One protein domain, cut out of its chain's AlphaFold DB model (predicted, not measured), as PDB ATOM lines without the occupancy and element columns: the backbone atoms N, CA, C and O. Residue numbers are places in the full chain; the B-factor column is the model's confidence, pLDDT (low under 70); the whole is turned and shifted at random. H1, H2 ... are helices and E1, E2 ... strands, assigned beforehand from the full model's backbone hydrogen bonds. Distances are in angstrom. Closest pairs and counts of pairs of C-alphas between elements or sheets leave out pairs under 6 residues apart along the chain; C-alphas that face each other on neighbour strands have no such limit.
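This is residues 561 to 729 of the 731 residues of an uncharacterized protein of Cafeteria roenbergensis (UniProt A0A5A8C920). A small, strongly twisted four-stranded sheet is at the core, with the long helix H4 packed along it over E4 and H1 along E2. Toward one end of the domain H2 runs back past H4, with H3 at their far end; toward the other end H6 crosses H4 and packs on H1 and H5. The printed part has 169 residues, with six named helices and four named strands in the order H1 E1 E2 H2 H3 H4 H5 E3 E4 H6. The sheet's order is E1 E2 E4 E3, all antiparallel, and the class is mixed, helices and strands. The whole is compact, with a radius of gyration of the C-alphas of 17.3 A and spans of 52 by 42 by 24 A.

In the sheet, E1 (residues 585 to 587) and E2 (594 to 599) form a hairpin, with N 586 and O 598 2.8 A apart. E2 is also the antiparallel neighbour of E4 (691 to 698), with N 595 and O 697 2.8 A apart. E4 and E3 (672 to 679) form a hairpin, with N 674 and O 694 2.9 A apart; E3 bends by 60 degrees at residue 675 and E4 by 62 degrees at 694. H4 (635 to 658) is on the sheet at a height of 8.4 A, along E4 at 5 degrees on the local plane. Three layers, helices on both faces of a sheet, are made by H1 (561 to 577) on one face and H2 (606 to 622) on the other. H2 touches residues 636 to 644 of H4, opposite ways at a steep tilt of 39 degrees; the closest C-alphas are those of Leu 616 and Ala 640, 6.3 A. H3 (628 to 633) touches H4 only at the corner, and only just, with 3 pairs of C-alphas within 8 A; the closest are those of Ala 632 and Ala 638, 5.7 A. H6 (706 to 727) touches H4 with residues 715 to 723, at a steep tilt of 58 degrees, the C-alphas of Val 654 and Asp 720 closest at 5.9 A. H6 touches H1 with residues 706 to 713, the same way at a shallow tilt of 34 degrees, only just short of steep; the C-alphas of Ala 571 and Ile 709 are closest, 6.2 A. H5 (664 to 667) touches H6, with the C-alphas of Arg 667 and Ala 715 closest at 6.2 A. Every O i to N i+4 pair is within hydrogen-bond range in H1, H2, H3 and H4, and 16 of 18 in H6; H5 is too short for such a pair.

H4 measures 34.9 A, H6 30.8 A, H2 24.5 A, H1 24.3 A, E4 20.0 A and E3 18.0 A from first to last C-alpha. H1 begins at C-alpha 561 (44.300, -46.312, 33.836), and H6 ends at C-alpha 727 (8.662, -42.365, 51.552).

The two C-alphas farthest apart, those of Gly 625 and Ala 703, are 51.8 A apart. The printed part has no cut, and the one long link is E3 to E4, 11 residues. The mean pLDDT of the printed part is 86.0; residues 682 to 688 and 728 to 729 are under 70.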
ATOM      1  N   VAL A 561      44.457 -47.434  32.900       96.81
ATOM      2  CA  VAL A 561      44.300 -46.312  33.836       96.81
ATOM      3  C   VAL A 561      43.375 -45.246  33.257       96.81
ATOM      4  O   VAL A 561      42.386 -44.878  33.893       96.81
ATOM      5  N   ALA A 562      43.634 -44.785  32.035       94.69
ATOM      6  CA  ALA A 562      42.850 -43.743  31.389       94.69
ATOM      7  C   ALA A 562      41.387 -44.157  31.157       94.69
ATOM      8  O   ALA A 562      40.495 -43.325  31.325       94.69
ATOM      9  N   THR A 563      41.119 -45.433  30.855       94.69
ATOM     10  CA  THR A 563      39.752 -45.982  30.774       94.69
ATOM     11  C   THR A 563      39.032 -45.883  32.115       94.69
ATOM     12  O   THR A 563      37.902 -45.395  32.170       94.69
ATOM     13  N   SER A 564      39.691 -46.256  33.213       96.31
ATOM     14  CA  SER A 564      39.123 -46.118  34.557       96.31
ATOM     15  C   SER A 564      38.846 -44.659  34.939       96.31
ATOM     16  O   SER A 564      37.794 -44.361  35.509       96.31
ATOM     17  N   LEU A 565      39.755 -43.734  34.603       95.56
ATOM     18  CA  LEU A 565      39.586 -42.297  34.862       95.56
ATOM     19  C   LEU A 565      38.446 -41.690  34.035       95.56
ATOM     20  O   LEU A 565      37.621 -40.949  34.575       95.56
ATOM     21  N   HIS A 566      38.373 -42.038  32.750       94.12
ATOM     22  CA  HIS A 566      37.299 -41.644  31.843       94.12
ATOM     23  C   HIS A 566      35.933 -42.117  32.359       94.12
ATOM     24  O   HIS A 566      35.043 -41.294  32.568       94.12
ATOM     25  N   ASN A 567      35.795 -43.416  32.653       95.31
ATOM     26  CA  ASN A 567      34.553 -44.008  33.154       95.31
ATOM     27  C   ASN A 567      34.105 -43.371  34.480       95.31
ATOM     28  O   ASN A 567      32.933 -43.022  34.631       95.31
ATOM     29  N   ALA A 568      35.027 -43.133  35.418       95.75
ATOM     30  CA  ALA A 568      34.712 -42.458  36.676       95.75
ATOM     31  C   ALA A 568      34.265 -40.998  36.462       95.75
ATOM     32  O   ALA A 568      33.282 -40.551  37.057       95.75
ATOM     33  N   ALA A 569      34.937 -40.247  35.585       93.62
ATOM     34  CA  ALA A 569      34.548 -38.876  35.257       93.62
ATOM     35  C   ALA A 569      33.181 -38.813  34.548       93.62
ATOM     36  O   ALA A 569      32.352 -37.961  34.882       93.62
ATOM     37  N   PHE A 570      32.918 -39.743  33.628       94.00
ATOM     38  CA  PHE A 570      31.628 -39.897  32.960       94.00
ATOM     39  C   PHE A 570      30.514 -40.255  33.953       94.00
ATOM     40  O   PHE A 570      29.457 -39.631  33.925       94.00
ATOM     41  N   ALA A 571      30.753 -41.174  34.894       95.25
ATOM     42  CA  ALA A 571      29.790 -41.533  35.936       95.25
ATOM     43  C   ALA A 571      29.434 -40.347  36.851       95.25
ATOM     44  O   ALA A 571      28.249 -40.077  37.069       95.25
ATOM     45  N   ARG A 572      30.429 -39.567  37.313       94.19
ATOM     46  CA  ARG A 572      30.182 -38.315  38.063       94.19
ATOM     47  C   ARG A 572      29.327 -37.337  37.245       94.19
ATOM     48  O   ARG A 572      28.409 -36.723  37.788       94.19
ATOM     49  N   HIS A 573      29.588 -37.208  35.940       93.00
ATOM     50  CA  HIS A 573      28.795 -36.358  35.046       93.00
ATOM     51  C   HIS A 573      27.363 -36.871  34.844       93.00
ATOM     52  O   HIS A 573      26.424 -36.077  34.910       93.00
ATOM     53  N   ALA A 574      27.180 -38.175  34.627       94.19
ATOM     54  CA  ALA A 574      25.883 -38.799  34.389       94.19
ATOM     55  C   ALA A 574      24.944 -38.629  35.593       94.19
ATOM     56  O   ALA A 574      23.807 -38.201  35.415       94.19
ATOM     57  N   ILE A 575      25.439 -38.845  36.819       95.50
ATOM     58  CA  ILE A 575      24.665 -38.607  38.050       95.50
ATOM     59  C   ILE A 575      24.299 -37.120  38.183       95.50
ATOM     60  O   ILE A 575      23.124 -36.784  38.326       95.50
ATOM     61  N   ARG A 576      25.287 -36.215  38.094       93.31
ATOM     62  CA  ARG A 576      25.083 -34.764  38.288       93.31
ATOM     63  C   ARG A 576      24.174 -34.124  37.235       93.31
ATOM     64  O   ARG A 576      23.507 -33.140  37.532       93.31
ATOM     65  N   SER A 577      24.161 -34.647  36.008       93.00
ATOM     66  CA  SER A 577      23.338 -34.120  34.908       93.00
ATOM     67  C   SER A 577      21.974 -34.798  34.757       93.00
ATOM     68  O   SER A 577      21.154 -34.317  33.972       93.00
ATOM     69  N   HIS A 578      21.693 -35.874  35.501       95.38
ATOM     70  CA  HIS A 578      20.390 -36.532  35.462       95.38
ATOM     71  C   HIS A 578      19.310 -35.635  36.103       95.38
ATOM     72  O   HIS A 578      19.449 -35.303  37.284       95.38
ATOM     73  N   PRO A 579      18.214 -35.274  35.401       93.69
ATOM     74  CA  PRO A 579      17.270 -34.246  35.864       93.69
ATOM     75  C   PRO A 579      16.657 -34.489  37.252       93.69
ATOM     76  O   PRO A 579      16.432 -33.544  37.998       93.69
ATOM     77  N   GLU A 580      16.398 -35.751  37.601       92.44
ATOM     78  CA  GLU A 580      15.724 -36.135  38.854       92.44
ATOM     79  C   GLU A 580      16.690 -36.436  40.013       92.44
ATOM     80  O   GLU A 580      16.284 -36.417  41.179       92.44
ATOM     81  N   LEU A 581      17.956 -36.745  39.699       94.94
ATOM     82  CA  LEU A 581      18.957 -37.177  40.683       94.94
ATOM     83  C   LEU A 581      19.950 -36.056  40.987       94.94
ATOM     84  O   LEU A 581      20.230 -35.814  42.154       94.94
ATOM     85  N   GLY A 582      20.432 -35.340  39.965       94.50
ATOM     86  CA  GLY A 582      21.454 -34.296  40.072       94.50
ATOM     87  C   GLY A 582      21.217 -33.283  41.201       94.50
ATOM     88  O   GLY A 582      22.092 -33.163  42.055       94.50
ATOM     89  N   PRO A 583      20.033 -32.638  41.302       93.88
ATOM     90  CA  PRO A 583      19.719 -31.675  42.372       93.88
ATOM     91  C   PRO A 583      19.740 -32.248  43.804       93.88
ATOM     92  O   PRO A 583      19.689 -31.505  44.781       93.88
ATOM     93  N   ARG A 584      19.774 -33.577  43.940       93.94
ATOM     94  CA  ARG A 584      19.764 -34.317  45.212       93.94
ATOM     95  C   ARG A 584      21.003 -35.190  45.400       93.94
ATOM     96  O   ARG A 584      21.119 -35.866  46.419       93.94
ATOM     97  N   ALA A 585      21.909 -35.234  44.428       93.25
ATOM     98  CA  ALA A 585      23.049 -36.134  44.436       93.25
ATOM     99  C   ALA A 585      24.286 -35.415  44.978       93.25
ATOM    100  O   ALA A 585      24.921 -34.614  44.293       93.25
ATOM    101  N   VAL A 586      24.673 -35.757  46.204       90.25
ATOM    102  CA  VAL A 586      25.954 -35.336  46.774       90.25
ATOM    103  C   VAL A 586      27.017 -36.284  46.228       90.25
ATOM    104  O   VAL A 586      27.234 -37.378  46.747       90.25
ATOM    105  N   VAL A 587      27.635 -35.876  45.125       81.19
ATOM    106  CA  VAL A 587      28.754 -36.574  44.482       81.19
ATOM    107  C   VAL A 587      30.028 -35.835  44.862       81.19
ATOM    108  O   VAL A 587      30.183 -34.680  44.458       81.19
ATOM    109  N   LEU A 588      30.943 -36.474  45.597       73.62
ATOM    110  CA  LEU A 588      32.268 -35.889  45.805       73.62
ATOM    111  C   LEU A 588      33.066 -35.931  44.500       73.62
ATOM    112  O   LEU A 588      33.040 -36.935  43.778       73.62
ATOM    113  N   ASP A 589      33.875 -34.897  44.261       79.25
ATOM    114  CA  ASP A 589      34.970 -34.916  43.279       79.25
ATOM    115  C   ASP A 589      36.150 -35.765  43.785       79.25
ATOM    116  O   ASP A 589      37.300 -35.340  43.826       79.25
ATOM    117  N   SER A 590      35.819 -36.998  44.173       82.69
ATOM    118  CA  SER A 590      36.741 -38.106  44.409       82.69
ATOM    119  C   SER A 590      37.763 -38.178  43.280       82.69
ATOM    120  O   SER A 590      37.412 -38.098  42.099       82.69
ATOM    121  N   HIS A 591      39.035 -38.325  43.633       80.94
ATOM    122  CA  HIS A 591      40.088 -38.457  42.640       80.94
ATOM    123  C   HIS A 591      40.069 -39.862  42.021       80.94
ATOM    124  O   HIS A 591      39.463 -40.800  42.539       80.94
ATOM    125  N   GLY A 592      40.720 -40.024  40.870       92.75
ATOM    126  CA  GLY A 592      40.928 -41.347  40.292       92.75
ATOM    127  C   GLY A 592      39.653 -42.130  39.912       92.75
ATOM    128  O   GLY A 592      38.647 -41.535  39.501       92.75
ATOM    129  N   PRO A 593      39.708 -43.475  39.992       95.69
ATOM    130  CA  PRO A 593      38.723 -44.389  39.410       95.69
ATOM    131  C   PRO A 593      37.544 -44.754  40.333       95.69
ATOM    132  O   PRO A 593      36.690 -45.541  39.925       95.69
ATOM    133  N   SER A 594      37.494 -44.237  41.567       95.50
ATOM    134  CA  SER A 594      36.364 -44.451  42.485       95.50
ATOM    135  C   SER A 594      35.394 -43.275  42.435       95.50
ATOM    136  O   SER A 594      35.816 -42.121  42.462       95.50
ATOM    137  N   VAL A 595      34.093 -43.553  42.391       95.56
ATOM    138  CA  VAL A 595      33.019 -42.556  42.466       95.56
ATOM    139  C   VAL A 595      32.197 -42.817  43.718       95.56
ATOM    140  O   VAL A 595      31.337 -43.697  43.726       95.56
ATOM    141  N   ALA A 596      32.474 -42.047  44.769       93.94
ATOM    142  CA  ALA A 596      31.721 -42.041  46.020       93.94
ATOM    143  C   ALA A 596      30.612 -40.975  45.974       93.94
ATOM    144  O   ALA A 596      30.867 -39.816  45.626       93.94
ATOM    145  N   TRP A 597      29.378 -41.358  46.304       93.88
ATOM    146  CA  TRP A 597      28.215 -40.475  46.215       93.88
ATOM    147  C   TRP A 597      27.078 -40.876  47.166       93.88
ATOM    148  O   TRP A 597      27.021 -42.002  47.665       93.88
ATOM    149  N   ARG A 598      26.139 -39.951  47.396       93.00
ATOM    150  CA  ARG A 598      24.867 -40.230  48.075       93.00
ATOM    151  C   ARG A 598      23.678 -39.476  47.479       93.00
ATOM    152  O   ARG A 598      23.846 -38.378  46.952       93.00
ATOM    153  N   LEU A 599      22.479 -40.041  47.616       93.50
ATOM    154  CA  LEU A 599      21.214 -39.428  47.186       93.50
ATOM    155  C   LEU A 599      20.417 -38.872  48.377       93.50
ATOM    156  O   LEU A 599      20.235 -39.563  49.379       93.50
ATOM    157  N   GLN A 600      19.921 -37.640  48.272       91.44
ATOM    158  CA  GLN A 600      19.036 -37.041  49.276       91.44
ATOM    159  C   GLN A 600      17.561 -37.439  49.057       91.44
ATOM    160  O   GLN A 600      17.138 -37.668  47.914       91.44
ATOM    161  N   PRO A 601      16.762 -37.540  50.138       90.50
ATOM    162  CA  PRO A 601      15.344 -37.872  50.050       90.50
ATOM    163  C   PRO A 601      14.540 -36.806  49.281       90.50
ATOM    164  O   PRO A 601      14.985 -35.664  49.149       90.50
ATOM    165  N   PRO A 602      13.340 -37.146  48.776       88.06
ATOM    166  CA  PRO A 602      12.472 -36.192  48.093       88.06
ATOM    167  C   PRO A 602      12.139 -35.011  49.004       88.06
ATOM    168  O   PRO A 602      11.806 -35.201  50.174       88.06
ATOM    169  N   GLY A 603      12.210 -33.798  48.457       85.00
ATOM    170  CA  GLY A 603      12.033 -32.567  49.228       85.00
ATOM    171  C   GLY A 603      13.296 -32.069  49.938       85.00
ATOM    172  O   GLY A 603      13.191 -31.078  50.647       85.00
ATOM    173  N   SER A 604      14.461 -32.702  49.733       86.56
ATOM    174  CA  SER A 604      15.759 -32.152  50.141       86.56
ATOM    175  C   SER A 604      16.782 -32.138  48.996       86.56
ATOM    176  O   SER A 604      16.710 -32.966  48.088       86.56
ATOM    177  N   THR A 605      17.722 -31.193  49.034       87.62
ATOM    178  CA  THR A 605      18.739 -30.904  48.003       87.62
ATOM    179  C   THR A 605      20.169 -31.236  48.449       87.62
ATOM    180  O   THR A 605      20.454 -31.432  49.634       87.62
ATOM    181  N   ALA A 606      21.105 -31.292  47.497       85.06
ATOM    182  CA  ALA A 606      22.530 -31.463  47.803       85.06
ATOM    183  C   ALA A 606      23.118 -30.260  48.578       85.06
ATOM    184  O   ALA A 606      23.985 -30.430  49.445       85.06
ATOM    185  N   GLU A 607      22.621 -29.055  48.303       85.06
ATOM    186  CA  GLU A 607      22.995 -27.805  48.964       85.06
ATOM    187  C   GLU A 607      22.549 -27.786  50.433       85.06
ATOM    188  O   GLU A 607      23.348 -27.459  51.310       85.06
ATOM    189  N   GLU A 608      21.312 -28.204  50.722       82.69
ATOM    190  CA  GLU A 608      20.804 -28.335  52.096       82.69
ATOM    191  C   GLU A 608      21.601 -29.353  52.908       82.69
ATOM    192  O   GLU A 608      21.956 -29.067  54.047       82.69
ATOM    193  N   PHE A 609      21.959 -30.505  52.326       82.44
ATOM    194  CA  PHE A 609      22.841 -31.462  53.000       82.44
ATOM    195  C   PHE A 609      24.201 -30.845  53.351       82.44
ATOM    196  O   PHE A 609      24.723 -31.076  54.440       82.44
ATOM    197  N   SER A 610      24.774 -30.047  52.446       80.31
ATOM    198  CA  SER A 610      26.052 -29.368  52.692       80.31
ATOM    199  C   SER A 610      25.931 -28.312  53.798       80.31
ATOM    200  O   SER A 610      26.840 -28.176  54.619       80.31
ATOM    201  N   ALA A 611      24.799 -27.605  53.867       79.94
ATOM    202  CA  ALA A 611      24.494 -26.676  54.953       79.94
ATOM    203  C   ALA A 611      24.298 -27.400  56.298       79.94
ATOM    204  O   ALA A 611      24.884 -26.987  57.296       79.94
ATOM    205  N   ASP A 612      23.556 -28.511  56.321       77.44
ATOM    206  CA  ASP A 612      23.343 -29.342  57.515       77.44
ATOM    207  C   ASP A 612      24.657 -29.943  58.036       77.44
ATOM    208  O   ASP A 612      24.926 -29.894  59.236       77.44
ATOM    209  N   ALA A 613      25.511 -30.466  57.149       78.50
ATOM    210  CA  ALA A 613      26.821 -31.006  57.519       78.50
ATOM    211  C   ALA A 613      27.756 -29.928  58.095       78.50
ATOM    212  O   ALA A 613      28.521 -30.202  59.022       78.50
ATOM    213  N   ARG A 614      27.669 -28.693  57.584       78.38
ATOM    214  CA  ARG A 614      28.408 -27.542  58.113       78.38
ATOM    215  C   ARG A 614      27.878 -27.092  59.474       78.38
ATOM    216  O   ARG A 614      28.675 -26.940  60.392       78.38
ATOM    217  N   ALA A 615      26.565 -26.932  59.624       76.50
ATOM    218  CA  ALA A 615      25.950 -26.576  60.901       76.50
ATOM    219  C   ALA A 615      26.286 -27.618  61.982       76.50
ATOM    220  O   ALA A 615      26.674 -27.265  63.088       76.50
ATOM    221  N   LEU A 616      26.244 -28.907  61.629       78.19
ATOM    222  CA  LEU A 616      26.642 -30.012  62.499       78.19
ATOM    223  C   LEU A 616      28.121 -29.938  62.918       78.19
ATOM    224  O   LEU A 616      28.435 -30.240  64.069       78.19
ATOM    225  N   PHE A 617      29.025 -29.512  62.029       79.50
ATOM    226  CA  PHE A 617      30.423 -29.250  62.384       79.50
ATOM    227  C   PHE A 617      30.574 -28.040  63.322       79.50
ATOM    228  O   PHE A 617      31.288 -28.127  64.319       79.50
ATOM    229  N   GLU A 618      29.870 -26.940  63.053       79.00
ATOM    230  CA  GLU A 618      29.870 -25.747  63.910       79.00
ATOM    231  C   GLU A 618      29.319 -26.083  65.317       79.00
ATOM    232  O   GLU A 618      29.903 -25.677  66.324       79.00
ATOM    233  N   THR A 619      28.288 -26.936  65.420       77.31
ATOM    234  CA  THR A 619      27.806 -27.503  66.694       77.31
ATOM    235  C   THR A 619      28.845 -28.407  67.370       77.31
ATOM    236  O   THR A 619      29.051 -28.293  68.577       77.31
ATOM    237  N   LEU A 620      29.528 -29.291  66.628       78.25
ATOM    238  CA  LEU A 620      30.600 -30.139  67.175       78.25
ATOM    239  C   LEU A 620      31.756 -29.312  67.756       78.25
ATOM    240  O   LEU A 620      32.296 -29.681  68.795       78.25
ATOM    241  N   GLN A 621      32.109 -28.199  67.108       77.56
ATOM    242  CA  GLN A 621      33.135 -27.270  67.578       77.56
ATOM    243  C   GLN A 621      32.676 -26.480  68.813       77.56
ATOM    244  O   GLN A 621      33.439 -26.343  69.765       77.56
ATOM    245  N   ALA A 622      31.430 -25.996  68.835       78.44
ATOM    246  CA  ALA A 622      30.872 -25.278  69.984       78.44
ATOM    247  C   ALA A 622      30.725 -26.160  71.241       78.44
ATOM    248  O   ALA A 622      30.781 -25.651  72.360       78.44
ATOM    249  N   LEU A 623      30.556 -27.473  71.058       76.81
ATOM    250  CA  LEU A 623      30.427 -28.475  72.122       76.81
ATOM    251  C   LEU A 623      31.731 -29.266  72.362       76.81
ATOM    252  O   LEU A 623      31.707 -30.347  72.966       76.81
ATOM    253  N   ASP A 624      32.879 -28.746  71.907       71.50
ATOM    254  CA  ASP A 624      34.182 -29.368  72.144       71.50
ATOM    255  C   ASP A 624      34.585 -29.252  73.622       71.50
ATOM    256  O   ASP A 624      35.082 -28.240  74.112       71.50
ATOM    257  N   GLY A 625      34.287 -30.312  74.369       70.12
ATOM    258  CA  GLY A 625      34.362 -30.316  75.826       70.12
ATOM    259  C   GLY A 625      33.457 -31.383  76.424       70.12
ATOM    260  O   GLY A 625      33.927 -32.167  77.252       70.12
ATOM    261  N   CYS A 626      32.221 -31.456  75.920       76.75
ATOM    262  CA  CYS A 626      31.174 -32.377  76.359       76.75
ATOM    263  C   CYS A 626      31.544 -33.854  76.157       76.75
ATOM    264  O   CYS A 626      32.290 -34.179  75.231       76.75
ATOM    265  N   ASP A 627      30.972 -34.766  76.941       81.56
ATOM    266  CA  ASP A 627      31.005 -36.209  76.665       81.56
ATOM    267  C   ASP A 627      29.974 -36.625  75.589       81.56
ATOM    268  O   ASP A 627      29.338 -35.776  74.961       81.56
ATOM    269  N   ASP A 628      29.906 -37.915  75.243       77.81
ATOM    270  CA  ASP A 628      29.032 -38.397  74.160       77.81
ATOM    271  C   ASP A 628      27.540 -38.397  74.554       77.81
ATOM    272  O   ASP A 628      26.676 -38.290  73.683       77.81
ATOM    273  N   ALA A 629      27.223 -38.491  75.851       81.88
ATOM    274  CA  ALA A 629      25.854 -38.452  76.363       81.88
ATOM    275  C   ALA A 629      25.333 -37.010  76.439       81.88
ATOM    276  O   ALA A 629      24.208 -36.738  76.018       81.88
ATOM    277  N   GLU A 630      26.173 -36.078  76.898       82.31
ATOM    278  CA  GLU A 630      25.907 -34.638  76.846       82.31
ATOM    279  C   GLU A 630      25.656 -34.186  75.401       82.31
ATOM    280  O   GLU A 630      24.630 -33.562  75.120       82.31
ATOM    281  N   LEU A 631      26.526 -34.587  74.466       77.00
ATOM    282  CA  LEU A 631      26.392 -34.272  73.041       77.00
ATOM    283  C   LEU A 631      25.088 -34.836  72.446       77.00
ATOM    284  O   LEU A 631      24.339 -34.105  71.801       77.00
ATOM    285  N   ALA A 632      24.769 -36.109  72.712       79.69
ATOM    286  CA  ALA A 632      23.530 -36.743  72.252       79.69
ATOM    287  C   ALA A 632      22.256 -36.115  72.852       79.69
ATOM    288  O   ALA A 632      21.185 -36.226  72.256       79.69
ATOM    289  N   SER A 633      22.361 -35.448  74.007       84.31
ATOM    290  CA  SER A 633      21.250 -34.718  74.631       84.31
ATOM    291  C   SER A 633      21.030 -33.308  74.064       84.31
ATOM    292  O   SER A 633      19.958 -32.737  74.272       84.31
ATOM    293  N   HIS A 634      22.002 -32.746  73.332       85.06
ATOM    294  CA  HIS A 634      21.901 -31.396  72.779       85.06
ATOM    295  C   HIS A 634      20.871 -31.355  71.629       85.06
ATOM    296  O   HIS A 634      21.095 -32.004  70.601       85.06
ATOM    297  N   PRO A 635      19.754 -30.599  71.737       84.56
ATOM    298  CA  PRO A 635      18.623 -30.730  70.811       84.56
ATOM    299  C   PRO A 635      18.978 -30.501  69.339       84.56
ATOM    300  O   PRO A 635      18.527 -31.243  68.468       84.56
ATOM    301  N   GLU A 636      19.819 -29.506  69.056       78.62
ATOM    302  CA  GLU A 636      20.242 -29.171  67.689       78.62
ATOM    303  C   GLU A 636      21.131 -30.263  67.080       78.62
ATOM    304  O   GLU A 636      20.969 -30.614  65.909       78.62
ATOM    305  N   PHE A 637      22.008 -30.859  67.895       80.31
ATOM    306  CA  PHE A 637      22.890 -31.947  67.477       80.31
ATOM    307  C   PHE A 637      22.082 -33.217  67.202       80.31
ATOM    308  O   PHE A 637      22.197 -33.805  66.128       80.31
ATOM    309  N   ALA A 638      21.203 -33.598  68.134       81.38
ATOM    310  CA  ALA A 638      20.316 -34.746  67.986       81.38
ATOM    311  C   ALA A 638      19.427 -34.621  66.734       81.38
ATOM    312  O   ALA A 638      19.322 -35.568  65.953       81.38
ATOM    313  N   ALA A 639      18.851 -33.438  66.491       79.06
ATOM    314  CA  ALA A 639      18.040 -33.174  65.305       79.06
ATOM    315  C   ALA A 639      18.853 -33.251  63.999       79.06
ATOM    316  O   ALA A 639      18.371 -33.807  63.012       79.06
ATOM    317  N   ALA A 640      20.079 -32.717  63.969       74.88
ATOM    318  CA  ALA A 640      20.950 -32.781  62.794       74.88
ATOM    319  C   ALA A 640      21.428 -34.219  62.501       74.88
ATOM    320  O   ALA A 640      21.349 -34.677  61.358       74.88
ATOM    321  N   VAL A 641      21.819 -34.979  63.531       79.38
ATOM    322  CA  VAL A 641      22.145 -36.413  63.412       79.38
ATOM    323  C   VAL A 641      20.935 -37.218  62.926       79.38
ATOM    324  O   VAL A 641      21.085 -38.081  62.060       79.38
ATOM    325  N   GLN A 642      19.725 -36.913  63.405       80.31
ATOM    326  CA  GLN A 642      18.497 -37.559  62.933       80.31
ATOM    327  C   GLN A 642      18.239 -37.291  61.441       80.31
ATOM    328  O   GLN A 642      17.965 -38.242  60.705       80.31
ATOM    329  N   ARG A 643      18.375 -36.041  60.966       76.88
ATOM    330  CA  ARG A 643      18.230 -35.698  59.534       76.88
ATOM    331  C   ARG A 643      19.251 -36.442  58.671       76.88
ATOM    332  O   ARG A 643      18.873 -37.113  57.708       76.88
ATOM    333  N   ALA A 644      20.526 -36.420  59.064       76.75
ATOM    334  CA  ALA A 644      21.591 -37.158  58.383       76.75
ATOM    335  C   ALA A 644      21.341 -38.681  58.357       76.75
ATOM    336  O   ALA A 644      21.583 -39.344  57.340       76.75
ATOM    337  N   GLY A 645      20.814 -39.239  59.452       81.75
ATOM    338  CA  GLY A 645      20.411 -40.639  59.560       81.75
ATOM    339  C   GLY A 645      19.262 -40.997  58.614       81.75
ATOM    340  O   GLY A 645      19.373 -41.968  57.866       81.75
ATOM    341  N   MET A 646      18.200 -40.184  58.572       82.06
ATOM    342  CA  MET A 646      17.065 -40.367  57.655       82.06
ATOM    343  C   MET A 646      17.499 -40.338  56.188       82.06
ATOM    344  O   MET A 646      17.121 -41.221  55.417       82.06
ATOM    345  N   ALA A 647      18.336 -39.373  55.805       81.94
ATOM    346  CA  ALA A 647      18.858 -39.292  54.449       81.94
ATOM    347  C   ALA A 647      19.733 -40.504  54.082       81.94
ATOM    348  O   ALA A 647      19.715 -40.973  52.945       81.94
ATOM    349  N   SER A 648      20.497 -41.036  55.041       86.94
ATOM    350  CA  SER A 648      21.338 -42.222  54.818       86.94
ATOM    351  C   SER A 648      20.485 -43.492  54.700       86.94
ATOM    352  O   SER A 648      20.748 -44.338  53.848       86.94
ATOM    353  N   ALA A 649      19.409 -43.596  55.487       90.12
ATOM    354  CA  ALA A 649      18.423 -44.668  55.379       90.12
ATOM    355  C   ALA A 649      17.668 -44.644  54.036       90.12
ATOM    356  O   ALA A 649      17.411 -45.710  53.477       90.12
ATOM    357  N   TYR A 650      17.361 -43.456  53.496       92.56
ATOM    358  CA  TYR A 650      16.706 -43.317  52.193       92.56
ATOM    359  C   TYR A 650      17.561 -43.877  51.051       92.56
ATOM    360  O   TYR A 650      17.130 -44.791  50.349       92.56
ATOM    361  N   HIS A 651      18.798 -43.393  50.887       94.31
ATOM    362  CA  HIS A 651      19.670 -43.897  49.820       94.31
ATOM    363  C   HIS A 651      20.028 -45.374  50.025       94.31
ATOM    364  O   HIS A 651      20.054 -46.129  49.057       94.31
ATOM    365  N   HIS A 652      20.189 -45.836  51.270       95.69
ATOM    366  CA  HIS A 652      20.375 -47.264  51.533       95.69
ATOM    367  C   HIS A 652      19.167 -48.106  51.088       95.69
ATOM    368  O   HIS A 652      19.358 -49.218  50.596       95.69
ATOM    369  N   ALA A 653      17.934 -47.594  51.196       95.00
ATOM    370  CA  ALA A 653      16.745 -48.263  50.666       95.00
ATOM    371  C   ALA A 653      16.757 -48.322  49.126       95.00
ATOM    372  O   ALA A 653      16.528 -49.397  48.571       95.00
ATOM    373  N   VAL A 654      17.111 -47.219  48.448       95.12
ATOM    374  CA  VAL A 654      17.287 -47.174  46.980       95.12
ATOM    375  C   VAL A 654      18.341 -48.192  46.527       95.12
ATOM    376  O   VAL A 654      18.070 -49.031  45.669       95.12
ATOM    377  N   TYR A 655      19.512 -48.195  47.168       95.69
ATOM    378  CA  TYR A 655      20.579 -49.167  46.922       95.69
ATOM    379  C   TYR A 655      20.097 -50.612  47.135       95.69
ATOM    380  O   TYR A 655      20.272 -51.462  46.263       95.69
ATOM    381  N   LYS A 656      19.440 -50.909  48.266       95.06
ATOM    382  CA  LYS A 656      18.971 -52.267  48.589       95.06
ATOM    383  C   LYS A 656      17.907 -52.781  47.627       95.06
ATOM    384  O   LYS A 656      17.970 -53.955  47.276       95.06
ATOM    385  N   GLN A 657      16.964 -51.941  47.203       93.50
ATOM    386  CA  GLN A 657      15.936 -52.334  46.240       93.50
ATOM    387  C   GLN A 657      16.530 -52.536  44.838       93.50
ATOM    388  O   GLN A 657      16.177 -53.506  44.173       93.50
ATOM    389  N   ARG A 658      17.503 -51.715  44.413       93.75
ATOM    390  CA  ARG A 658      18.231 -51.942  43.153       93.75
ATOM    391  C   ARG A 658      19.048 -53.242  43.180       93.75
ATOM    392  O   ARG A 658      19.015 -54.006  42.222       93.75
ATOM    393  N   GLU A 659      19.730 -53.555  44.283       88.94
ATOM    394  CA  GLU A 659      20.468 -54.824  44.436       88.94
ATOM    395  C   GLU A 659      19.565 -56.076  44.505       88.94
ATOM    396  O   GLU A 659      20.072 -57.199  44.413       88.94
ATOM    397  N   GLN A 660      18.246 -55.905  44.649       87.88
ATOM    398  CA  GLN A 660      17.241 -56.974  44.566       87.88
ATOM    399  C   GLN A 660      16.702 -57.205  43.143       87.88
ATOM    400  O   GLN A 660      15.904 -58.123  42.959       87.88
ATOM    401  N   ALA A 661      17.133 -56.420  42.146       84.06
ATOM    402  CA  ALA A 661      16.752 -56.620  40.749       84.06
ATOM    403  C   ALA A 661      17.070 -58.051  40.272       84.06
ATOM    404  O   ALA A 661      18.117 -58.616  40.623       84.06
ATOM    405  N   ALA A 662      16.146 -58.622  39.490       73.88
ATOM    406  CA  ALA A 662      16.164 -60.028  39.094       73.88
ATOM    407  C   ALA A 662      17.272 -60.334  38.076       73.88
ATOM    408  O   ALA A 662      17.844 -61.424  38.100       73.88
ATOM    409  N   THR A 663      17.593 -59.364  37.219       72.81
ATOM    410  CA  THR A 663      18.670 -59.431  36.224       72.81
ATOM    411  C   THR A 663      19.806 -58.449  36.543       72.81
ATOM    412  O   THR A 663      19.671 -57.558  37.391       72.81
ATOM    413  N   ILE A 664      20.963 -58.614  35.892       70.69
ATOM    414  CA  ILE A 664      22.098 -57.691  36.062       70.69
ATOM    415  C   ILE A 664      21.911 -56.415  35.226       70.69
ATOM    416  O   ILE A 664      22.379 -55.346  35.613       70.69
ATOM    417  N   GLU A 665      21.149 -56.506  34.139       75.25
ATOM    418  CA  GLU A 665      20.734 -55.410  33.268       75.25
ATOM    419  C   GLU A 665      19.822 -54.429  34.017       75.25
ATOM    420  O   GLU A 665      20.119 -53.239  34.064       75.25
ATOM    421  N   GLU A 666      18.776 -54.926  34.690       81.12
ATOM    422  CA  GLU A 666      17.883 -54.114  35.540       81.12
ATOM    423  C   GLU A 666      18.619 -53.462  36.724       81.12
ATOM    424  O   GLU A 666      18.220 -52.402  37.204       81.12
ATOM    425  N   ARG A 667      19.705 -54.085  37.206       83.62
ATOM    426  CA  ARG A 667      20.564 -53.546  38.274       83.62
ATOM    427  C   ARG A 667      21.505 -52.444  37.775       83.62
ATOM    428  O   ARG A 667      21.908 -51.579  38.557       83.62
ATOM    429  N   GLY A 668      21.892 -52.488  36.500       90.56
ATOM    430  CA  GLY A 668      22.880 -51.598  35.896       90.56
ATOM    431  C   GLY A 668      24.319 -51.974  36.259       90.56
ATOM    432  O   GLY A 668      24.940 -52.783  35.573       90.56
ATOM    433  N   LEU A 669      24.882 -51.372  37.308       92.81
ATOM    434  CA  LEU A 669      26.222 -51.683  37.817       92.81
ATOM    435  C   LEU A 669      26.120 -52.259  39.227       92.81
ATOM    436  O   LEU A 669      25.349 -51.777  40.059       92.81
ATOM    437  N   ARG A 670      26.953 -53.258  39.519       90.25
ATOM    438  CA  ARG A 670      27.108 -53.802  40.868       90.25
ATOM    439  C   ARG A 670      28.098 -52.936  41.641       90.25
ATOM    440  O   ARG A 670      29.305 -53.085  41.470       90.25
ATOM    441  N   THR A 671      27.587 -52.052  42.487       94.06
ATOM    442  CA  THR A 671      28.350 -51.113  43.334       94.06
ATOM    443  C   THR A 671      28.370 -51.584  44.794       94.06
ATOM    444  O   THR A 671      27.823 -52.647  45.093       94.06
ATOM    445  N   ALA A 672      29.011 -50.855  45.716       93.88
ATOM    446  CA  ALA A 672      28.964 -51.167  47.150       93.88
ATOM    447  C   ALA A 672      28.468 -50.005  48.010       93.88
ATOM    448  O   ALA A 672      28.747 -48.840  47.741       93.88
ATOM    449  N   TRP A 673      27.811 -50.360  49.112       95.12
ATOM    450  CA  TRP A 673      27.558 -49.456  50.229       95.12
ATOM    451  C   TRP A 673      28.810 -49.310  51.103       95.12
ATOM    452  O   TRP A 673      29.447 -50.314  51.429       95.12
ATOM    453  N   VAL A 674      29.137 -48.086  51.521       92.75
ATOM    454  CA  VAL A 674      30.285 -47.778  52.390       92.75
ATOM    455  C   VAL A 674      29.905 -46.844  53.537       92.75
ATOM    456  O   VAL A 674      28.972 -46.048  53.435       92.75
ATOM    457  N   GLY A 675      30.635 -46.956  54.650       88.00
ATOM    458  CA  GLY A 675      30.365 -46.195  55.877       88.00
ATOM    459  C   GLY A 675      30.698 -44.702  55.791       88.00
ATOM    460  O   GLY A 675      30.113 -43.921  56.533       88.00
ATOM    461  N   GLN A 676      31.584 -44.307  54.872       86.69
ATOM    462  CA  GLN A 676      32.030 -42.926  54.679       86.69
ATOM    463  C   GLN A 676      32.137 -42.623  53.173       86.69
ATOM    464  O   GLN A 676      33.039 -43.116  52.500       86.69
ATOM    465  N   VAL A 677      31.227 -41.796  52.651       87.25
ATOM    466  CA  VAL A 677      31.383 -41.083  51.364       87.25
ATOM    467  C   VAL A 677      31.608 -39.583  51.552       87.25
ATOM    468  O   VAL A 677      32.010 -38.918  50.610       87.25
ATOM    469  N   ALA A 678      31.343 -39.050  52.746       84.38
ATOM    470  CA  ALA A 678      31.635 -37.681  53.167       84.38
ATOM    471  C   ALA A 678      31.801 -37.654  54.697       84.38
ATOM    472  O   ALA A 678      31.424 -38.617  55.370       84.38
ATOM    473  N   HIS A 679      32.322 -36.563  55.255       84.44
ATOM    474  CA  HIS A 679      32.448 -36.372  56.702       84.44
ATOM    475  C   HIS A 679      32.354 -34.889  57.091       84.44
ATOM    476  O   HIS A 679      32.523 -34.010  56.246       84.44
ATOM    477  N   THR A 680      32.104 -34.598  58.370       79.06
ATOM    478  CA  THR A 680      32.377 -33.263  58.938       79.06
ATOM    479  C   THR A 680      33.888 -33.016  58.999       79.06
ATOM    480  O   THR A 680      34.669 -33.967  59.018       79.06
ATOM    481  N   GLN A 681      34.337 -31.762  59.098       71.25
ATOM    482  CA  GLN A 681      35.719 -31.490  59.523       71.25
ATOM    483  C   GLN A 681      35.963 -32.058  60.943       71.25
ATOM    484  O   GLN A 681      35.003 -32.290  61.689       71.25
ATOM    485  N   THR A 682      37.223 -32.320  61.315       65.38
ATOM    486  CA  THR A 682      37.577 -32.703  62.697       65.38
ATOM    487  C   THR A 682      37.824 -31.454  63.548       65.38
ATOM    488  O   THR A 682      38.403 -30.477  63.075       65.38
ATOM    489  N   THR A 683      37.417 -31.473  64.819       57.50
ATOM    490  CA  THR A 683      37.759 -30.422  65.790       57.50
ATOM    491  C   THR A 683      39.186 -30.603  66.330       57.50
ATOM    492  O   THR A 683      39.620 -31.715  66.640       57.50
ATOM    493  N   GLN A 684      39.952 -29.515  66.459       52.69
ATOM    494  CA  GLN A 684      41.339 -29.598  66.933       52.69
ATOM    495  C   GLN A 684      41.411 -30.115  68.378       52.69
ATOM    496  O   GLN A 684      40.935 -29.472  69.304       52.69
ATOM    497  N   GLY A 685      42.082 -31.253  68.583       50.81
ATOM    498  CA  GLY A 685      42.408 -31.783  69.913       50.81
ATOM    499  C   GLY A 685      41.507 -32.914  70.422       50.81
ATOM    500  O   GLY A 685      41.929 -33.647  71.322       50.81
ATOM    501  N   ARG A 686      40.328 -33.146  69.826       51.75
ATOM    502  CA  ARG A 686      39.469 -34.307  70.129       51.75
ATOM    503  C   ARG A 686      38.890 -34.922  68.856       51.75
ATOM    504  O   ARG A 686      38.406 -34.230  67.976       51.75
ATOM    505  N   ARG A 687      38.914 -36.259  68.775       56.16
ATOM    506  CA  ARG A 687      38.494 -37.051  67.599       56.16
ATOM    507  C   ARG A 687      36.969 -37.059  67.395       56.16
ATOM    508  O   ARG A 687      36.353 -38.121  67.468       56.16
ATOM    509  N   ARG A 688      36.347 -35.904  67.161       65.19
ATOM    510  CA  ARG A 688      34.926 -35.814  66.808       65.19
ATOM    511  C   ARG A 688      34.768 -35.430  65.346       65.19
ATOM    512  O   ARG A 688      34.851 -34.271  64.963       65.19
ATOM    513  N   ARG A 689      34.539 -36.472  64.552       74.62
ATOM    514  CA  ARG A 689      34.209 -36.444  63.132       74.62
ATOM    515  C   ARG A 689      32.958 -37.295  62.951       74.62
ATOM    516  O   ARG A 689      32.900 -38.392  63.506       74.62
ATOM    517  N   LEU A 690      31.969 -36.805  62.212       79.81
ATOM    518  CA  LEU A 690      30.805 -37.602  61.835       79.81
ATOM    519  C   LEU A 690      30.928 -38.027  60.379       79.81
ATOM    520  O   LEU A 690      31.107 -37.189  59.496       79.81
ATOM    521  N   ASP A 691      30.832 -39.336  60.162       84.69
ATOM    522  CA  ASP A 691      30.944 -39.963  58.852       84.69
ATOM    523  C   ASP A 691      29.559 -40.192  58.249       84.69
ATOM    524  O   ASP A 691      28.632 -40.681  58.899       84.69
ATOM    525  N   PHE A 692      29.425 -39.840  56.977       87.06
ATOM    526  CA  PHE A 692      28.192 -39.962  56.222       87.06
ATOM    527  C   PHE A 692      28.298 -41.140  55.258       87.06
ATOM    528  O   PHE A 692      29.067 -41.093  54.296       87.06
ATOM    529  N   ALA A 693      27.495 -42.177  55.490       91.38
ATOM    530  CA  ALA A 693      27.431 -43.351  54.627       91.38
ATOM    531  C   ALA A 693      26.805 -43.048  53.253       91.38
ATOM    532  O   ALA A 693      26.063 -42.074  53.084       91.38
ATOM    533  N   GLY A 694      27.095 -43.911  52.281       93.25
ATOM    534  CA  GLY A 694      26.607 -43.797  50.909       93.25
ATOM    535  C   GLY A 694      27.083 -44.953  50.034       93.25
ATOM    536  O   GLY A 694      27.384 -46.042  50.520       93.25
ATOM    537  N   GLU A 695      27.172 -44.708  48.732       94.81
ATOM    538  CA  GLU A 695      27.480 -45.713  47.720       94.81
ATOM    539  C   GLU A 695      28.778 -45.370  46.972       94.81
ATOM    540  O   GLU A 695      29.046 -44.201  46.687       94.81
ATOM    541  N   LYS A 696      29.577 -46.384  46.618       94.62
ATOM    542  CA  LYS A 696      30.741 -46.236  45.734       94.62
ATOM    543  C   LYS A 696      30.686 -47.170  44.528       94.62
ATOM    544  O   LYS A 696      30.331 -48.343  44.663       94.62
ATOM    545  N   ALA A 697      31.119 -46.666  43.377       95.69
ATOM    546  CA  ALA A 697      31.407 -47.447  42.176       95.69
ATOM    547  C   ALA A 697      32.902 -47.334  41.831       95.69
ATOM    548  O   ALA A 697      33.431 -46.226  41.776       95.69
ATOM    549  N   VAL A 698      33.582 -48.460  41.600       96.62
ATOM    550  CA  VAL A 698      35.021 -48.510  41.278       96.62
ATOM    551  C   VAL A 698      35.228 -49.013  39.846       96.62
ATOM    552  O   VAL A 698      34.895 -50.152  39.530       96.62
ATOM    553  N   PHE A 699      35.794 -48.177  38.975       96.50
ATOM    554  CA  PHE A 699      35.838 -48.402  37.524       96.50
ATOM    555  C   PHE A 699      37.121 -49.090  37.028       96.50
ATOM    556  O   PHE A 699      37.766 -48.618  36.098       96.50
ATOM    557  N   PHE A 700      37.523 -50.209  37.636       95.62
ATOM    558  CA  PHE A 700      38.752 -50.921  37.234       95.62
ATOM    559  C   PHE A 700      38.629 -51.735  35.941       95.62
ATOM    560  O   PHE A 700      39.644 -51.979  35.299       95.62
ATOM    561  N   ASN A 701      37.431 -52.187  35.562       93.31
ATOM    562  CA  ASN A 701      37.274 -53.046  34.391       93.31
ATOM    563  C   ASN A 701      37.297 -52.209  33.090       93.31
ATOM    564  O   ASN A 701      36.405 -51.376  32.906       93.31
ATOM    565  N   PRO A 702      38.260 -52.418  32.165       92.25
ATOM    566  CA  PRO A 702      38.300 -51.673  30.907       92.25
ATOM    567  C   PRO A 702      37.114 -51.988  29.977       92.25
ATOM    568  O   PRO A 702      36.800 -51.180  29.104       92.25
ATOM    569  N   ALA A 703      36.416 -53.112  30.189       91.00
ATOM    570  CA  ALA A 703      35.208 -53.476  29.451       91.00
ATOM    571  C   ALA A 703      33.945 -52.705  29.893       91.00
ATOM    572  O   ALA A 703      32.927 -52.762  29.204       91.00
ATOM    573  N   THR A 704      33.967 -51.968  31.016       93.25
ATOM    574  CA  THR A 704      32.827 -51.129  31.421       93.25
ATOM    575  C   THR A 704      32.624 -49.989  30.414       93.25
ATOM    576  O   THR A 704      33.545 -49.218  30.137       93.25
ATOM    577  N   THR A 705      31.412 -49.850  29.870       92.19
ATOM    578  CA  THR A 705      31.081 -48.841  28.846       92.19
ATOM    579  C   THR A 705      30.249 -47.677  29.393       92.19
ATOM    580  O   THR A 705      29.547 -47.818  30.396       92.19
ATOM    581  N   GLU A 706      30.261 -46.534  28.691       93.44
ATOM    582  CA  GLU A 706      29.365 -45.399  28.974       93.44
ATOM    583  C   GLU A 706      27.886 -45.826  29.030       93.44
ATOM    584  O   GLU A 706      27.143 -45.362  29.893       93.44
ATOM    585  N   ALA A 707      27.464 -46.750  28.156       93.12
ATOM    586  CA  ALA A 707      26.100 -47.281  28.133       93.12
ATOM    587  C   ALA A 707      25.754 -48.024  29.437       93.12
ATOM    588  O   ALA A 707      24.734 -47.732  30.052       93.12
ATOM    589  N   MET A 708      26.644 -48.890  29.935       94.69
ATOM    590  CA  MET A 708      26.439 -49.590  31.215       94.69
ATOM    591  C   MET A 708      26.331 -48.622  32.405       94.69
ATOM    592  O   MET A 708      25.583 -48.880  33.350       94.69
ATOM    593  N   ILE A 709      27.053 -47.496  32.354       96.06
ATOM    594  CA  ILE A 709      26.969 -46.422  33.353       96.06
ATOM    595  C   ILE A 709      25.632 -45.669  33.235       96.06
ATOM    596  O   ILE A 709      25.022 -45.345  34.254       96.06
ATOM    597  N   GLN A 710      25.146 -45.414  32.015       94.94
ATOM    598  CA  GLN A 710      23.828 -44.811  31.779       94.94
ATOM    599  C   GLN A 710      22.689 -45.714  32.274       94.94
ATOM    600  O   GLN A 710      21.803 -45.217  32.970       94.94
ATOM    601  N   ASP A 711      22.747 -47.023  32.001       94.94
ATOM    602  CA  ASP A 711      21.782 -48.013  32.504       94.94
ATOM    603  C   ASP A 711      21.686 -47.966  34.035       94.94
ATOM    604  O   ASP A 711      20.599 -47.974  34.605       94.94
ATOM    605  N   TRP A 712      22.831 -47.868  34.718       96.06
ATOM    606  CA  TRP A 712      22.900 -47.781  36.178       96.06
ATOM    607  C   TRP A 712      22.276 -46.505  36.740       96.06
ATOM    608  O   TRP A 712      21.497 -46.578  37.692       96.06
ATOM    609  N   VAL A 713      22.545 -45.346  36.132       96.75
ATOM    610  CA  VAL A 713      21.899 -44.083  36.527       96.75
ATOM    611  C   VAL A 713      20.385 -44.138  36.272       96.75
ATOM    612  O   VAL A 713      19.607 -43.680  37.111       96.75
ATOM    613  N   ALA A 714      19.946 -44.761  35.174       95.31
ATOM    614  CA  ALA A 714      18.528 -44.966  34.878       95.31
ATOM    615  C   ALA A 714      17.845 -45.930  35.871       95.31
ATOM    616  O   ALA A 714      16.736 -45.648  36.330       95.31
ATOM    617  N   ALA A 715      18.514 -47.023  36.256       95.19
ATOM    618  CA  ALA A 715      18.037 -47.980  37.255       95.19
ATOM    619  C   ALA A 715      17.889 -47.336  38.644       95.19
ATOM    620  O   ALA A 715      16.877 -47.537  39.317       95.19
ATOM    621  N   ILE A 716      18.854 -46.499  39.053       95.88
ATOM    622  CA  ILE A 716      18.753 -45.684  40.274       95.88
ATOM    623  C   ILE A 716      17.513 -44.784  40.216       95.88
ATOM    624  O   ILE A 716      16.727 -44.781  41.161       95.88
ATOM    625  N   ALA A 717      17.315 -44.048  39.118       95.44
ATOM    626  CA  ALA A 717      16.179 -43.137  38.972       95.44
ATOM    627  C   ALA A 717      14.822 -43.865  38.978       95.44
ATOM    628  O   ALA A 717      13.852 -43.359  39.535       95.44
ATOM    629  N   ALA A 718      14.741 -45.068  38.401       93.69
ATOM    630  CA  ALA A 718      13.532 -45.889  38.458       93.69
ATOM    631  C   ALA A 718      13.167 -46.275  39.902       93.69
ATOM    632  O   ALA A 718      12.050 -46.009  40.341       93.69
ATOM    633  N   VAL A 719      14.130 -46.816  40.655       94.19
ATOM    634  CA  VAL A 719      13.927 -47.225  42.053       94.19
ATOM    635  C   VAL A 719      13.639 -46.027  42.969       94.19
ATOM    636  O   VAL A 719      12.797 -46.124  43.863       94.19
ATOM    637  N   ASP A 720      14.301 -44.890  42.744       94.69
ATOM    638  CA  ASP A 720      14.054 -43.640  43.470       94.69
ATOM    639  C   ASP A 720      12.612 -43.138  43.288       94.69
ATOM    640  O   ASP A 720      11.957 -42.849  44.290       94.69
ATOM    641  N   ARG A 721      12.073 -43.119  42.057       92.12
ATOM    642  CA  ARG A 721      10.679 -42.708  41.794       92.12
ATOM    643  C   ARG A 721       9.662 -43.596  42.514       92.12
ATOM    644  O   ARG A 721       8.732 -43.074  43.137       92.12
ATOM    645  N   ASP A 722       9.855 -44.914  42.475       89.56
ATOM    646  CA  ASP A 722       8.981 -45.869  43.163       89.56
ATOM    647  C   ASP A 722       8.998 -45.631  44.682       89.56
ATOM    648  O   ASP A 722       7.945 -45.462  45.312       89.56
ATOM    649  N   LEU A 723      10.198 -45.539  45.271       90.19
ATOM    650  CA  LEU A 723      10.384 -45.328  46.709       90.19
ATOM    651  C   LEU A 723       9.934 -43.947  47.182       90.19
ATOM    652  O   LEU A 723       9.359 -43.851  48.265       90.19
ATOM    653  N   ALA A 724      10.153 -42.887  46.403       85.50
ATOM    654  CA  ALA A 724       9.757 -41.524  46.748       85.50
ATOM    655  C   ALA A 724       8.258 -41.439  47.077       85.50
ATOM    656  O   ALA A 724       7.869 -40.888  48.109       85.50
ATOM    657  N   SER A 725       7.424 -42.091  46.258       74.88
ATOM    658  CA  SER A 725       5.964 -42.129  46.420       74.88
ATOM    659  C   SER A 725       5.482 -42.799  47.721       74.88
ATOM    660  O   SER A 725       4.368 -42.531  48.191       74.88
ATOM    661  N   ALA A 726       6.306 -43.682  48.297       76.38
ATOM    662  CA  ALA A 726       6.053 -44.384  49.552       76.38
ATOM    663  C   ALA A 726       6.742 -43.708  50.749       76.38
ATOM    664  O   ALA A 726       6.218 -43.749  51.863       76.38
ATOM    665  N   TRP A 727       7.893 -43.066  50.527       79.12
ATOM    666  CA  TRP A 727       8.662 -42.365  51.552       79.12
ATOM    667  C   TRP A 727       7.943 -41.104  52.032       79.12
ATOM    668  O   TRP A 727       7.759 -40.943  53.235       79.12
ATOM    669  N   SER A 728       7.407 -40.285  51.120       66.06
ATOM    670  CA  SER A 728       6.601 -39.093  51.452       66.06
ATOM    671  C   SER A 728       5.238 -39.397  52.105       66.06
ATOM    672  O   SER A 728       4.453 -38.484  52.332       66.06
ATOM    673  N   LYS A 729       4.925 -40.675  52.369       60.25
ATOM    674  CA  LYS A 729       3.763 -41.127  53.162       60.25
ATOM    675  C   LYS A 729       4.163 -41.711  54.526       60.25
ATOM    676  O   LYS A 729       3.292 -42.164  55.267       60.25
TER     677      LYS A 729